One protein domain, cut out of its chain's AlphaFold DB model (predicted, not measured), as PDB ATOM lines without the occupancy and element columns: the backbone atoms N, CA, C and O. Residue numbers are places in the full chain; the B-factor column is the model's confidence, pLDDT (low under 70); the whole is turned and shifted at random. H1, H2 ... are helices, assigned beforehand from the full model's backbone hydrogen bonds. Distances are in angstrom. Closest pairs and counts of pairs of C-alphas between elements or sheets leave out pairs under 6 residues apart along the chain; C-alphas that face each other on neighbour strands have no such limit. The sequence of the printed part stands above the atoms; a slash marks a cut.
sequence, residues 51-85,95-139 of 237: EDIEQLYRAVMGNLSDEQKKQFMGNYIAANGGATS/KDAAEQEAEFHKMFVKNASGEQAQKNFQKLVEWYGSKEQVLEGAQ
ATOM      1  N   GLU A  51       5.213  21.137 -58.876       83.69
ATOM      2  CA  GLU A  51       4.896  22.564 -59.053       83.69
ATOM      3  C   GLU A  51       4.134  23.127 -57.845       83.69
ATOM      4  O   GLU A  51       4.422  24.224 -57.367       83.69
ATOM      5  N   ASP A  52       3.237  22.329 -57.274       85.12
ATOM      6  CA  ASP A  52       2.444  22.710 -56.106       85.12
ATOM      7  C   ASP A  52       3.300  22.862 -54.856       85.12
ATOM      8  O   ASP A  52       3.113  23.781 -54.058       85.12
ATOM      9  N   ILE A  53       4.255  21.948 -54.685       87.12
ATOM     10  CA  ILE A  53       5.208  21.976 -53.577       87.12
ATOM     11  C   ILE A  53       6.129  23.194 -53.710       87.12
ATOM     12  O   ILE A  53       6.420  23.845 -52.706       87.12
ATOM     13  N   GLU A  54       6.545  23.541 -54.928       87.75
ATOM     14  CA  GLU A  54       7.322  24.756 -55.201       87.75
ATOM     15  C   GLU A  54       6.521  26.025 -54.892       87.75
ATOM     16  O   GLU A  54       7.036  26.964 -54.278       87.75
ATOM     17  N   GLN A  55       5.242  26.060 -55.267       85.25
ATOM     18  CA  GLN A  55       4.362  27.178 -54.940       85.25
ATOM     19  C   GLN A  55       4.166  27.314 -53.426       85.25
ATOM     20  O   GLN A  55       4.249  28.423 -52.893       85.25
ATOM     21  N   LEU A  56       3.976  26.195 -52.722       84.88
ATOM     22  CA  LEU A  56       3.865  26.169 -51.267       84.88
ATOM     23  C   LEU A  56       5.158  26.645 -50.596       84.88
ATOM     24  O   LEU A  56       5.101  27.456 -49.674       84.88
ATOM     25  N   TYR A  57       6.320  26.193 -51.075       85.50
ATOM     26  CA  TYR A  57       7.621  26.650 -50.587       85.50
ATOM     27  C   TYR A  57       7.744  28.173 -50.692       85.50
ATOM     28  O   TYR A  57       8.081  28.840 -49.713       85.50
ATOM     29  N   ARG A  58       7.407  28.740 -51.858       85.38
ATOM     30  CA  ARG A  58       7.450  30.192 -52.082       85.38
ATOM     31  C   ARG A  58       6.494  30.946 -51.168       85.38
ATOM     32  O   ARG A  58       6.885  31.979 -50.638       85.38
ATOM     33  N   ALA A  59       5.279  30.438 -50.967       81.19
ATOM     34  CA  ALA A  59       4.309  31.049 -50.063       81.19
ATOM     35  C   ALA A  59       4.831  31.058 -48.617       81.19
ATOM     36  O   ALA A  59       4.906  32.111 -47.991       81.19
ATOM     37  N   VAL A  60       5.295  29.909 -48.113       78.94
ATOM     38  CA  VAL A  60       5.821  29.785 -46.746       78.94
ATOM     39  C   VAL A  60       7.044  30.675 -46.533       78.94
ATOM     40  O   VAL A  60       7.095  31.417 -45.555       78.94
ATOM     41  N   MET A  61       8.017  30.645 -47.446       80.25
ATOM     42  CA  MET A  61       9.226  31.463 -47.326       80.25
ATOM     43  C   MET A  61       8.939  32.952 -47.536       80.25
ATOM     44  O   MET A  61       9.576  33.787 -46.899       80.25
ATOM     45  N   GLY A  62       7.962  33.301 -48.374       78.06
ATOM     46  CA  GLY A  62       7.507  34.678 -48.576       78.06
ATOM     47  C   GLY A  62       6.870  35.306 -47.332       78.06
ATOM     48  O   GLY A  62       6.918  36.524 -47.182       78.06
ATOM     49  N   ASN A  63       6.340  34.491 -46.412       69.94
ATOM     50  CA  ASN A  63       5.677  34.955 -45.188       69.94
ATOM     51  C   ASN A  63       6.644  35.355 -44.067       69.94
ATOM     52  O   ASN A  63       6.217  35.902 -43.050       69.94
ATOM     53  N   LEU A  64       7.933  35.043 -44.209       75.50
ATOM     54  CA  LEU A  64       8.916  35.170 -43.141       75.50
ATOM     55  C   LEU A  64       9.894  36.314 -43.433       75.50
ATOM     56  O   LEU A  64      10.421  36.436 -44.539       75.50
ATOM     57  N   SER A  65      10.193  37.122 -42.415       79.88
ATOM     58  CA  SER A  65      11.360  38.014 -42.449       79.88
ATOM     59  C   SER A  65      12.657  37.207 -42.545       79.88
ATOM     60  O   SER A  65      12.688  36.029 -42.190       79.88
ATOM     61  N   ASP A  66      13.752  37.831 -42.973       77.12
ATOM     62  CA  ASP A  66      15.030  37.126 -43.152       77.12
ATOM     63  C   ASP A  66      15.537  36.459 -41.864       77.12
ATOM     64  O   ASP A  66      16.119  35.375 -41.908       77.12
ATOM     65  N   GLU A  67      15.254  37.057 -40.706       74.06
ATOM     66  CA  GLU A  67      15.570  36.461 -39.407       74.06
ATOM     67  C   GLU A  67      14.682  35.244 -39.105       74.06
ATOM     68  O   GLU A  67      15.172  34.184 -38.711       74.06
ATOM     69  N   GLN A  68      13.375  35.341 -39.370       75.06
ATOM     70  CA  GLN A  68      12.451  34.217 -39.197       75.06
ATOM     71  C   GLN A  68      12.748  33.068 -40.167       75.06
ATOM     72  O   GLN A  68      12.642  31.909 -39.772       75.06
ATOM     73  N   LYS A  69      13.164  33.361 -41.407       78.81
ATOM     74  CA  LYS A  69      13.599  32.348 -42.381       78.81
ATOM     75  C   LYS A  69      14.772  31.549 -41.835       78.81
ATOM     76  O   LYS A  69      14.719  30.323 -41.846       78.81
ATOM     77  N   LYS A  70      15.807  32.218 -41.314       76.25
ATOM     78  CA  LYS A  70      16.978  31.544 -40.726       76.25
ATOM     79  C   LYS A  70      16.581  30.615 -39.582       76.25
ATOM     80  O   LYS A  70      16.986  29.454 -39.570       76.25
ATOM     81  N   GLN A  71      15.745  31.097 -38.661       73.00
ATOM     82  CA  GLN A  71      15.261  30.293 -37.536       73.00
ATOM     83  C   GLN A  71      14.412  29.102 -37.998       73.00
ATOM     84  O   GLN A  71      14.608  27.978 -37.533       73.00
ATOM     85  N   PHE A  72      13.498  29.325 -38.944       74.88
ATOM     86  CA  PHE A  72      12.646  28.280 -39.502       74.88
ATOM     87  C   PHE A  72      13.462  27.189 -40.204       74.88
ATOM     88  O   PHE A  72      13.293  26.009 -39.896       74.88
ATOM     89  N   MET A  73      14.394  27.577 -41.083       77.19
ATOM     90  CA  MET A  73      15.284  26.648 -41.784       77.19
ATOM     91  C   MET A  73      16.128  25.829 -40.801       77.19
ATOM     92  O   MET A  73      16.192  24.605 -40.926       77.19
ATOM     93  N   GLY A  74      16.717  26.475 -39.787       71.06
ATOM     94  CA  GLY A  74      17.515  25.798 -38.761       71.06
ATOM     95  C   GLY A  74      16.722  24.732 -38.000       71.06
ATOM     96  O   GLY A  74      17.152  23.580 -37.912       71.06
ATOM     97  N   ASN A  75      15.526  25.085 -37.520       73.31
ATOM     98  CA  ASN A  75      14.644  24.157 -36.805       73.31
ATOM     99  C   ASN A  75      14.192  22.988 -37.693       73.31
ATOM    100  O   ASN A  75      14.165  21.836 -37.254       73.31
ATOM    101  N   TYR A  76      13.855  23.270 -38.951       70.38
ATOM    102  CA  TYR A  76      13.380  22.259 -39.889       70.38
ATOM    103  C   TYR A  76      14.468  21.241 -40.254       70.38
ATOM    104  O   TYR A  76      14.193  20.038 -40.292       70.38
ATOM    105  N   ILE A  77      15.701  21.704 -40.490       69.38
ATOM    106  CA  ILE A  77      16.855  20.838 -40.768       69.38
ATOM    107  C   ILE A  77      17.144  19.947 -39.555       69.38
ATOM    108  O   ILE A  77      17.318  18.741 -39.722       69.38
ATOM    109  N   ALA A  78      17.123  20.504 -38.341       70.00
ATOM    110  CA  ALA A  78      17.348  19.743 -37.112       70.00
ATOM    111  C   ALA A  78      16.297  18.639 -36.887       70.00
ATOM    112  O   ALA A  78      16.639  17.549 -36.433       70.00
ATOM    113  N   ALA A  79      15.029  18.897 -37.227       67.81
ATOM    114  CA  ALA A  79      13.936  17.942 -37.036       67.81
ATOM    115  C   ALA A  79      13.891  16.816 -38.087       67.81
ATOM    116  O   ALA A  79      13.402  15.729 -37.791       67.81
ATOM    117  N   ASN A  80      14.379  17.062 -39.310       63.62
ATOM    118  CA  ASN A  80      14.213  16.141 -40.445       63.62
ATOM    119  C   ASN A  80      15.538  15.578 -40.997       63.62
ATOM    120  O   ASN A  80      15.526  14.729 -41.891       63.62
ATOM    121  N   GLY A  81      16.682  16.035 -40.490       56.59
ATOM    122  CA  GLY A  81      18.008  15.535 -40.841       56.59
ATOM    123  C   GLY A  81      18.515  14.524 -39.815       56.59
ATOM    124  O   GLY A  81      19.009  14.901 -38.756       56.59
ATOM    125  N   GLY A  82      18.442  13.227 -40.126       39.62
ATOM    126  CA  GLY A  82      19.129  12.199 -39.339       39.62
ATOM    127  C   GLY A  82      20.633  12.484 -39.250       39.62
ATOM    128  O   GLY A  82      21.266  12.762 -40.264       39.62
ATOM    129  N   ALA A  83      21.171  12.431 -38.028       40.19
ATOM    130  CA  ALA A  83      22.583  12.426 -37.640       40.19
ATOM    131  C   ALA A  83      23.627  12.632 -38.765       40.19
ATOM    132  O   ALA A  83      24.415  11.743 -39.076       40.19
ATOM    133  N   THR A  84      23.759  13.867 -39.254       41.62
ATOM    134  CA  THR A  84      25.098  14.461 -39.345       41.62
ATOM    135  C   THR A  84      25.355  15.153 -38.017       41.62
ATOM    136  O   THR A  84      25.236  16.360 -37.834       41.62
ATOM    137  N   SER A  85      25.681  14.317 -37.032       43.47
ATOM    138  CA  SER A  85      26.376  14.755 -35.836       43.47
ATOM    139  C   SER A  85      27.518  15.693 -36.236       43.47
ATOM    140  O   SER A  85      28.354  15.314 -37.060       43.47
ATOM    141  N   LYS A  95      29.189  28.675 -45.079       53.47
ATOM    142  CA  LYS A  95      28.422  28.458 -46.321       53.47
ATOM    143  C   LYS A  95      27.690  29.743 -46.682       53.47
ATOM    144  O   LYS A  95      27.092  30.348 -45.790       53.47
ATOM    145  N   ASP A  96      27.713  30.116 -47.958       66.75
ATOM    146  CA  ASP A  96      26.914  31.230 -48.472       66.75
ATOM    147  C   ASP A  96      25.429  31.000 -48.125       66.75
ATOM    148  O   ASP A  96      24.942  29.864 -48.149       66.75
ATOM    149  N   ALA A  97      24.706  32.064 -47.777       67.38
ATOM    150  CA  ALA A  97      23.281  32.010 -47.462       67.38
ATOM    151  C   ALA A  97      22.479  31.348 -48.598       67.38
ATOM    152  O   ALA A  97      21.555  30.580 -48.330       67.38
ATOM    153  N   ALA A  98      22.903  31.559 -49.849       73.19
ATOM    154  CA  ALA A  98      22.315  30.921 -51.023       73.19
ATOM    155  C   ALA A  98      22.462  29.386 -51.020       73.19
ATOM    156  O   ALA A  98      21.540  28.667 -51.405       73.19
ATOM    157  N   GLU A  99      23.596  28.855 -50.554       71.88
ATOM    158  CA  GLU A  99      23.814  27.405 -50.472       71.88
ATOM    159  C   GLU A  99      22.967  26.763 -49.369       71.88
ATOM    160  O   GLU A  99      22.474  25.645 -49.533       71.88
ATOM    161  N   GLN A 100      22.781  27.467 -48.249       71.81
ATOM    162  CA  GLN A 100      21.937  27.005 -47.145       71.81
ATOM    163  C   GLN A 100      20.463  26.958 -47.559       71.81
ATOM    164  O   GLN A 100      19.771  25.978 -47.279       71.81
ATOM    165  N   GLU A 101      20.000  27.982 -48.277       78.06
ATOM    166  CA  GLU A 101      18.640  28.042 -48.812       78.06
ATOM    167  C   GLU A 101      18.386  26.937 -49.849       78.06
ATOM    168  O   GLU A 101      17.346  26.282 -49.796       78.06
ATOM    169  N   ALA A 102      19.356  26.646 -50.723       82.31
ATOM    170  CA  ALA A 102      19.259  25.556 -51.695       82.31
ATOM    171  C   ALA A 102      19.212  24.160 -51.038       82.31
ATOM    172  O   ALA A 102      18.455  23.285 -51.468       82.31
ATOM    173  N   GLU A 103      20.003  23.929 -49.982       81.00
ATOM    174  CA  GLU A 103      19.985  22.669 -49.225       81.00
ATOM    175  C   GLU A 103      18.650  22.482 -48.489       81.00
ATOM    176  O   GLU A 103      18.047  21.404 -48.552       81.00
ATOM    177  N   PHE A 104      18.148  23.553 -47.872       82.56
ATOM    178  CA  PHE A 104      16.831  23.578 -47.247       82.56
ATOM    179  C   PHE A 104      15.707  23.327 -48.260       82.56
ATOM    180  O   PHE A 104      14.861  22.468 -48.019       82.56
ATOM    181  N   HIS A 105      15.717  24.019 -49.403       87.50
ATOM    182  CA  HIS A 105      14.745  23.841 -50.487       87.50
ATOM    183  C   HIS A 105      14.667  22.380 -50.929       87.50
ATOM    184  O   HIS A 105      13.594  21.777 -50.914       87.50
ATOM    185  N   LYS A 106      15.820  21.758 -51.196       85.69
ATOM    186  CA  LYS A 106      15.888  20.346 -51.581       85.69
ATOM    187  C   LYS A 106      15.313  19.418 -50.509       85.69
ATOM    188  O   LYS A 106      14.610  18.463 -50.847       85.69
ATOM    189  N   MET A 107      15.612  19.665 -49.230       82.94
ATOM    190  CA  MET A 107      15.036  18.891 -48.123       82.94
ATOM    191  C   MET A 107      13.522  19.083 -48.028       82.94
ATOM    192  O   MET A 107      12.801  18.096 -47.898       82.94
ATOM    193  N   PHE A 108      13.045  20.324 -48.124       84.81
ATOM    194  CA  PHE A 108      11.627  20.657 -48.071       84.81
ATOM    195  C   PHE A 108      10.855  19.942 -49.179       84.81
ATOM    196  O   PHE A 108       9.909  19.215 -48.879       84.81
ATOM    197  N   VAL A 109      11.301  20.074 -50.435       86.25
ATOM    198  CA  VAL A 109      10.655  19.433 -51.590       86.25
ATOM    199  C   VAL A 109      10.620  17.922 -51.405       86.25
ATOM    200  O   VAL A 109       9.556  17.317 -51.485       86.25
ATOM    201  N   LYS A 110      11.757  17.303 -51.063       83.81
ATOM    202  CA  LYS A 110      11.834  15.853 -50.846       83.81
ATOM    203  C   LYS A 110      10.863  15.376 -49.762       83.81
ATOM    204  O   LYS A 110      10.199  14.358 -49.947       83.81
ATOM    205  N   ASN A 111      10.799  16.078 -48.634       82.69
ATOM    206  CA  ASN A 111       9.933  15.705 -47.520       82.69
ATOM    207  C   ASN A 111       8.454  15.903 -47.867       82.69
ATOM    208  O   ASN A 111       7.644  15.029 -47.570       82.69
ATOM    209  N   ALA A 112       8.110  17.009 -48.533       84.62
ATOM    210  CA  ALA A 112       6.757  17.301 -48.997       84.62
ATOM    211  C   ALA A 112       6.275  16.307 -50.070       84.62
ATOM    212  O   ALA A 112       5.095  15.965 -50.121       84.62
ATOM    213  N   SER A 113       7.180  15.772 -50.891       82.88
ATOM    214  CA  SER A 113       6.883  14.684 -51.832       82.88
ATOM    215  C   SER A 113       6.746  13.307 -51.162       82.88
ATOM    216  O   SER A 113       6.357  12.347 -51.821       82.88
ATOM    217  N   GLY A 114       7.073  13.173 -49.874       79.94
ATOM    218  CA  GLY A 114       6.977  11.907 -49.149       79.94
ATOM    219  C   GLY A 114       5.530  11.475 -48.885       79.94
ATOM    220  O   GLY A 114       4.644  12.304 -48.688       79.94
ATOM    221  N   GLU A 115       5.293  10.163 -48.800       77.25
ATOM    222  CA  GLU A 115       3.946   9.583 -48.649       77.25
ATOM    223  C   GLU A 115       3.165  10.166 -47.459       77.25
ATOM    224  O   GLU A 115       1.989  10.503 -47.586       77.25
ATOM    225  N   GLN A 116       3.813  10.336 -46.302       75.25
ATOM    226  CA  GLN A 116       3.155  10.902 -45.122       75.25
ATOM    227  C   GLN A 116       2.769  12.374 -45.320       75.25
ATOM    228  O   GLN A 116       1.688  12.782 -44.896       75.25
ATOM    229  N   ALA A 117       3.620  13.167 -45.976       82.56
ATOM    230  CA  ALA A 117       3.306  14.557 -46.287       82.56
ATOM    231  C   ALA A 117       2.150  14.647 -47.291       82.56
ATOM    232  O   ALA A 117       1.222  15.418 -47.081       82.56
ATOM    233  N   GLN A 118       2.130  13.777 -48.302       83.25
ATOM    234  CA  GLN A 118       1.035  13.685 -49.269       83.25
ATOM    235  C   GLN A 118      -0.294  13.271 -48.619       83.25
ATOM    236  O   GLN A 118      -1.335  13.848 -48.928       83.25
ATOM    237  N   LYS A 119      -0.275  12.353 -47.641       78.50
ATOM    238  CA  LYS A 119      -1.455  12.043 -46.809       78.50
ATOM    239  C   LYS A 119      -1.908  13.244 -45.976       78.50
ATOM    240  O   LYS A 119      -3.107  13.462 -45.826       78.50
ATOM    241  N   ASN A 120      -0.978  14.034 -45.445       77.75
ATOM    242  CA  ASN A 120      -1.326  15.254 -44.716       77.75
ATOM    243  C   ASN A 120      -1.928  16.312 -45.660       77.75
ATOM    244  O   ASN A 120      -2.920  16.942 -45.306       77.75
ATOM    245  N   PHE A 121      -1.398  16.465 -46.877       84.44
ATOM    246  CA  PHE A 121      -1.974  17.345 -47.896       84.44
ATOM    247  C   PHE A 121      -3.372  16.901 -48.328       84.44
ATOM    248  O   PHE A 121      -4.241  17.752 -48.493       84.44
ATOM    249  N   GLN A 122      -3.629  15.592 -48.424       82.12
ATOM    250  CA  GLN A 122      -4.978  15.063 -48.651       82.12
ATOM    251  C   GLN A 122      -5.966  15.579 -47.597       82.12
ATOM    252  O   GLN A 122      -7.036  16.070 -47.950       82.12
ATOM    253  N   LYS A 123      -5.585  15.544 -46.313       76.31
ATOM    254  CA  LYS A 123      -6.420  16.082 -45.229       76.31
ATOM    255  C   LYS A 123      -6.638  17.588 -45.348       76.31
ATOM    256  O   LYS A 123      -7.747  18.063 -45.136       76.31
ATOM    257  N   LEU A 124      -5.611  18.349 -45.733       81.38
ATOM    258  CA  LEU A 124      -5.779  19.785 -45.976       81.38
ATOM    259  C   LEU A 124      -6.770  20.050 -47.115       81.38
ATOM    260  O   LEU A 124      -7.601  20.944 -46.991       81.38
ATOM    261  N   VAL A 125      -6.742  19.257 -48.187       82.25
ATOM    262  CA  VAL A 125      -7.731  19.353 -49.274       82.25
ATOM    263  C   VAL A 125      -9.137  19.020 -48.780       82.25
ATOM    264  O   VAL A 125     -10.090  19.680 -49.189       82.25
ATOM    265  N   GLU A 126      -9.290  18.044 -47.887       79.44
ATOM    266  CA  GLU A 126     -10.581  17.731 -47.260       79.44
ATOM    267  C   GLU A 126     -11.113  18.910 -46.432       79.44
ATOM    268  O   GLU A 126     -12.298  19.225 -46.522       79.44
ATOM    269  N   TRP A 127     -10.244  19.607 -45.691       80.25
ATOM    270  CA  TRP A 127     -10.627  20.760 -44.868       80.25
ATOM    271  C   TRP A 127     -10.905  22.029 -45.683       80.25
ATOM    272  O   TRP A 127     -11.896  22.716 -45.449       80.25
ATOM    273  N   TYR A 128     -10.041  22.360 -46.643       76.62
ATOM    274  CA  TYR A 128     -10.155  23.592 -47.433       76.62
ATOM    275  C   TYR A 128     -11.106  23.435 -48.621       76.62
ATOM    276  O   TYR A 128     -11.654  24.424 -49.108       76.62
ATOM    277  N   GLY A 129     -11.343  22.198 -49.059       78.12
ATOM    278  CA  GLY A 129     -12.296  21.822 -50.096       78.12
ATOM    279  C   GLY A 129     -11.692  21.616 -51.487       78.12
ATOM    280  O   GLY A 129     -12.341  20.941 -52.295       78.12
ATOM    281  N   SER A 130     -10.505  22.170 -51.755       82.31
ATOM    282  CA  SER A 130      -9.684  21.947 -52.951       82.31
ATOM    283  C   SER A 130      -8.215  22.284 -52.672       82.31
ATOM    284  O   SER A 130      -7.886  22.913 -51.667       82.31
ATOM    285  N   LYS A 131      -7.323  21.883 -53.577       81.88
ATOM    286  CA  LYS A 131      -5.888  22.178 -53.506       81.88
ATOM    287  C   LYS A 131      -5.587  23.671 -53.694       81.88
ATOM    288  O   LYS A 131      -4.724  24.213 -53.011       81.88
ATOM    289  N   GLU A 132      -6.315  24.340 -54.578       81.81
ATOM    290  CA  GLU A 132      -6.172  25.773 -54.858       81.81
ATOM    291  C   GLU A 132      -6.470  26.586 -53.596       81.81
ATOM    292  O   GLU A 132      -5.704  27.472 -53.230       81.81
ATOM    293  N   GLN A 133      -7.522  26.208 -52.864       80.50
ATOM    294  CA  GLN A 133      -7.888  26.862 -51.610       80.50
ATOM    295  C   GLN A 133      -6.837  26.653 -50.505       80.50
ATOM    296  O   GLN A 133      -6.637  27.546 -49.686       80.50
ATOM    297  N   VAL A 134      -6.131  25.514 -50.491       81.38
ATOM    298  CA  VAL A 134      -4.992  25.295 -49.577       81.38
ATOM    299  C   VAL A 134      -3.842  26.258 -49.898       81.38
ATOM    300  O   VAL A 134      -3.249  26.835 -48.989       81.38
ATOM    301  N   LEU A 135      -3.529  26.455 -51.182       80.88
ATOM    302  CA  LEU A 135      -2.448  27.345 -51.627       80.88
ATOM    303  C   LEU A 135      -2.778  28.829 -51.400       80.88
ATOM    304  O   LEU A 135      -1.892  29.608 -51.043       80.88
ATOM    305  N   GLU A 136      -4.044  29.219 -51.560       77.75
ATOM    306  CA  GLU A 136      -4.538  30.554 -51.198       77.75
ATOM    307  C   GLU A 136      -4.466  30.794 -49.683       77.75
ATOM    308  O   GLU A 136      -4.008  31.850 -49.254       77.75
ATOM    309  N   GLY A 137      -4.845  29.810 -48.863       73.25
ATOM    310  CA  GLY A 137      -4.766  29.913 -47.400       73.25
ATOM    311  C   GLY A 137      -3.335  29.955 -46.848       73.25
ATOM    312  O   GLY A 137      -3.117  30.422 -45.733       73.25
ATOM    313  N   ALA A 138      -2.345  29.505 -47.624       70.44
ATOM    314  CA  ALA A 138      -0.928  29.575 -47.260       70.44
ATOM    315  C   ALA A 138      -0.310  30.981 -47.439       70.44
ATOM    316  O   ALA A 138       0.857  31.188 -47.091       70.44
ATOM    317  N   GLN A 139      -1.065  31.938 -47.989       65.31
ATOM    318  CA  GLN A 139      -0.627  33.320 -48.188       65.31
ATOM    319  C   GLN A 139      -0.404  34.061 -46.855       65.31
ATOM    320  O   GLN A 139      -0.951  33.664 -45.820       65.31
TER     321      GLN A 139
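Overview. This is residues 51 to 85 and 95 to 139 of the 237 residues of the protein "TipAS domain-containing protein" of Marvinbryantia formatexigens DSM 14469 (UniProt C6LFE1). Helices H3 and H4 meet near their ends as a wide V, and H1 and H5 stand loosely side by side in the opening of that V, while H2 lies out of the plane of the V and crosses H3 at residues 101 to 107 of H3, apart from H4. H5 folds back from the far end of H4 toward H1, and few contacts join these parts. The printed part has 80 residues with five named helices, H1 to H5 in that order along the chain, and no named strand; its class is all helix. It is only just compact, close to loose, with a radius of gyration of the C-alphas of 13.6 A, and it spans 41 by 27 by 19 A, only just elongated.

Along the chain. H1 is residues 51 to 62, 16.2 A from first to last C-alpha, and begins with C-alpha 51 at (4.896, 22.564, -59.053). H2 is residues 66 to 80, 21.2 A long. H3, the longest by residues, is residues 97 to 112, 22.2 A long, and its C-alpha 112 is at (6.757, 17.301, -48.997). H4 is residues 115 to 128, 19.9 A long. H5 is residues 131 to 137, 9.9 A long, and ends with C-alpha 137 at (-4.766, 29.913, -47.400).

Arrangement. H1 touches H3 with its residues 53 to 57 alone, and H3 touches H1 with its residues 105 to 112 alone; the closest C-alphas, of Ile 53 and Val 109, are 6.3 A apart, and the two helices run opposite ways at a steep tilt of 48 degrees. H1 and H2 are close but not clearly touching, the closest C-alphas being those of Met 61 and Lys 69, 6.7 A apart. H2 touches H3, closest at the C-alphas of Met 73 and Phe 104, 6.5 A apart, at a steep tilt of 48 degrees, the same way. H3 and H4 are close but not clearly touching, about perpendicular at 80 degrees, with the C-alphas of Ala 112 and Gln 118 closest at 6.8 A. H4 and H5 touch only at the corner, about perpendicular at 73 degrees, with the C-alphas of Val 125 and Lys 131 closest at 5.4 A. H5 and H1 only just touch, with 3 pairs of C-alphas within 8 A, closest at Leu 56 and Leu 135, 6.4 A; they run the same way at a shallow tilt of 5 degrees. H1 and H4 are apart, and so are H3 and H5. In H1, H2, H3, H4 and H5 every O i to N i+4 pair is within hydrogen-bond range.

Size, cuts and confidence. The C-alphas farthest apart are those of Ser 85 and Gly 129, 41.8 A. Residues 86 to 94 are not printed, and the gap from C-alpha 85 to C-alpha 95 is 17.4 A. The links H1 to H2, H3 to H4 and H4 to H5 are tight. Residues 114 to 119, of which 115 to 119 belong to H4, stand free. The mean pLDDT of the printed part is 76.0, with residues 63, 77, 79 to 85, 95 to 97 and 139 under 70.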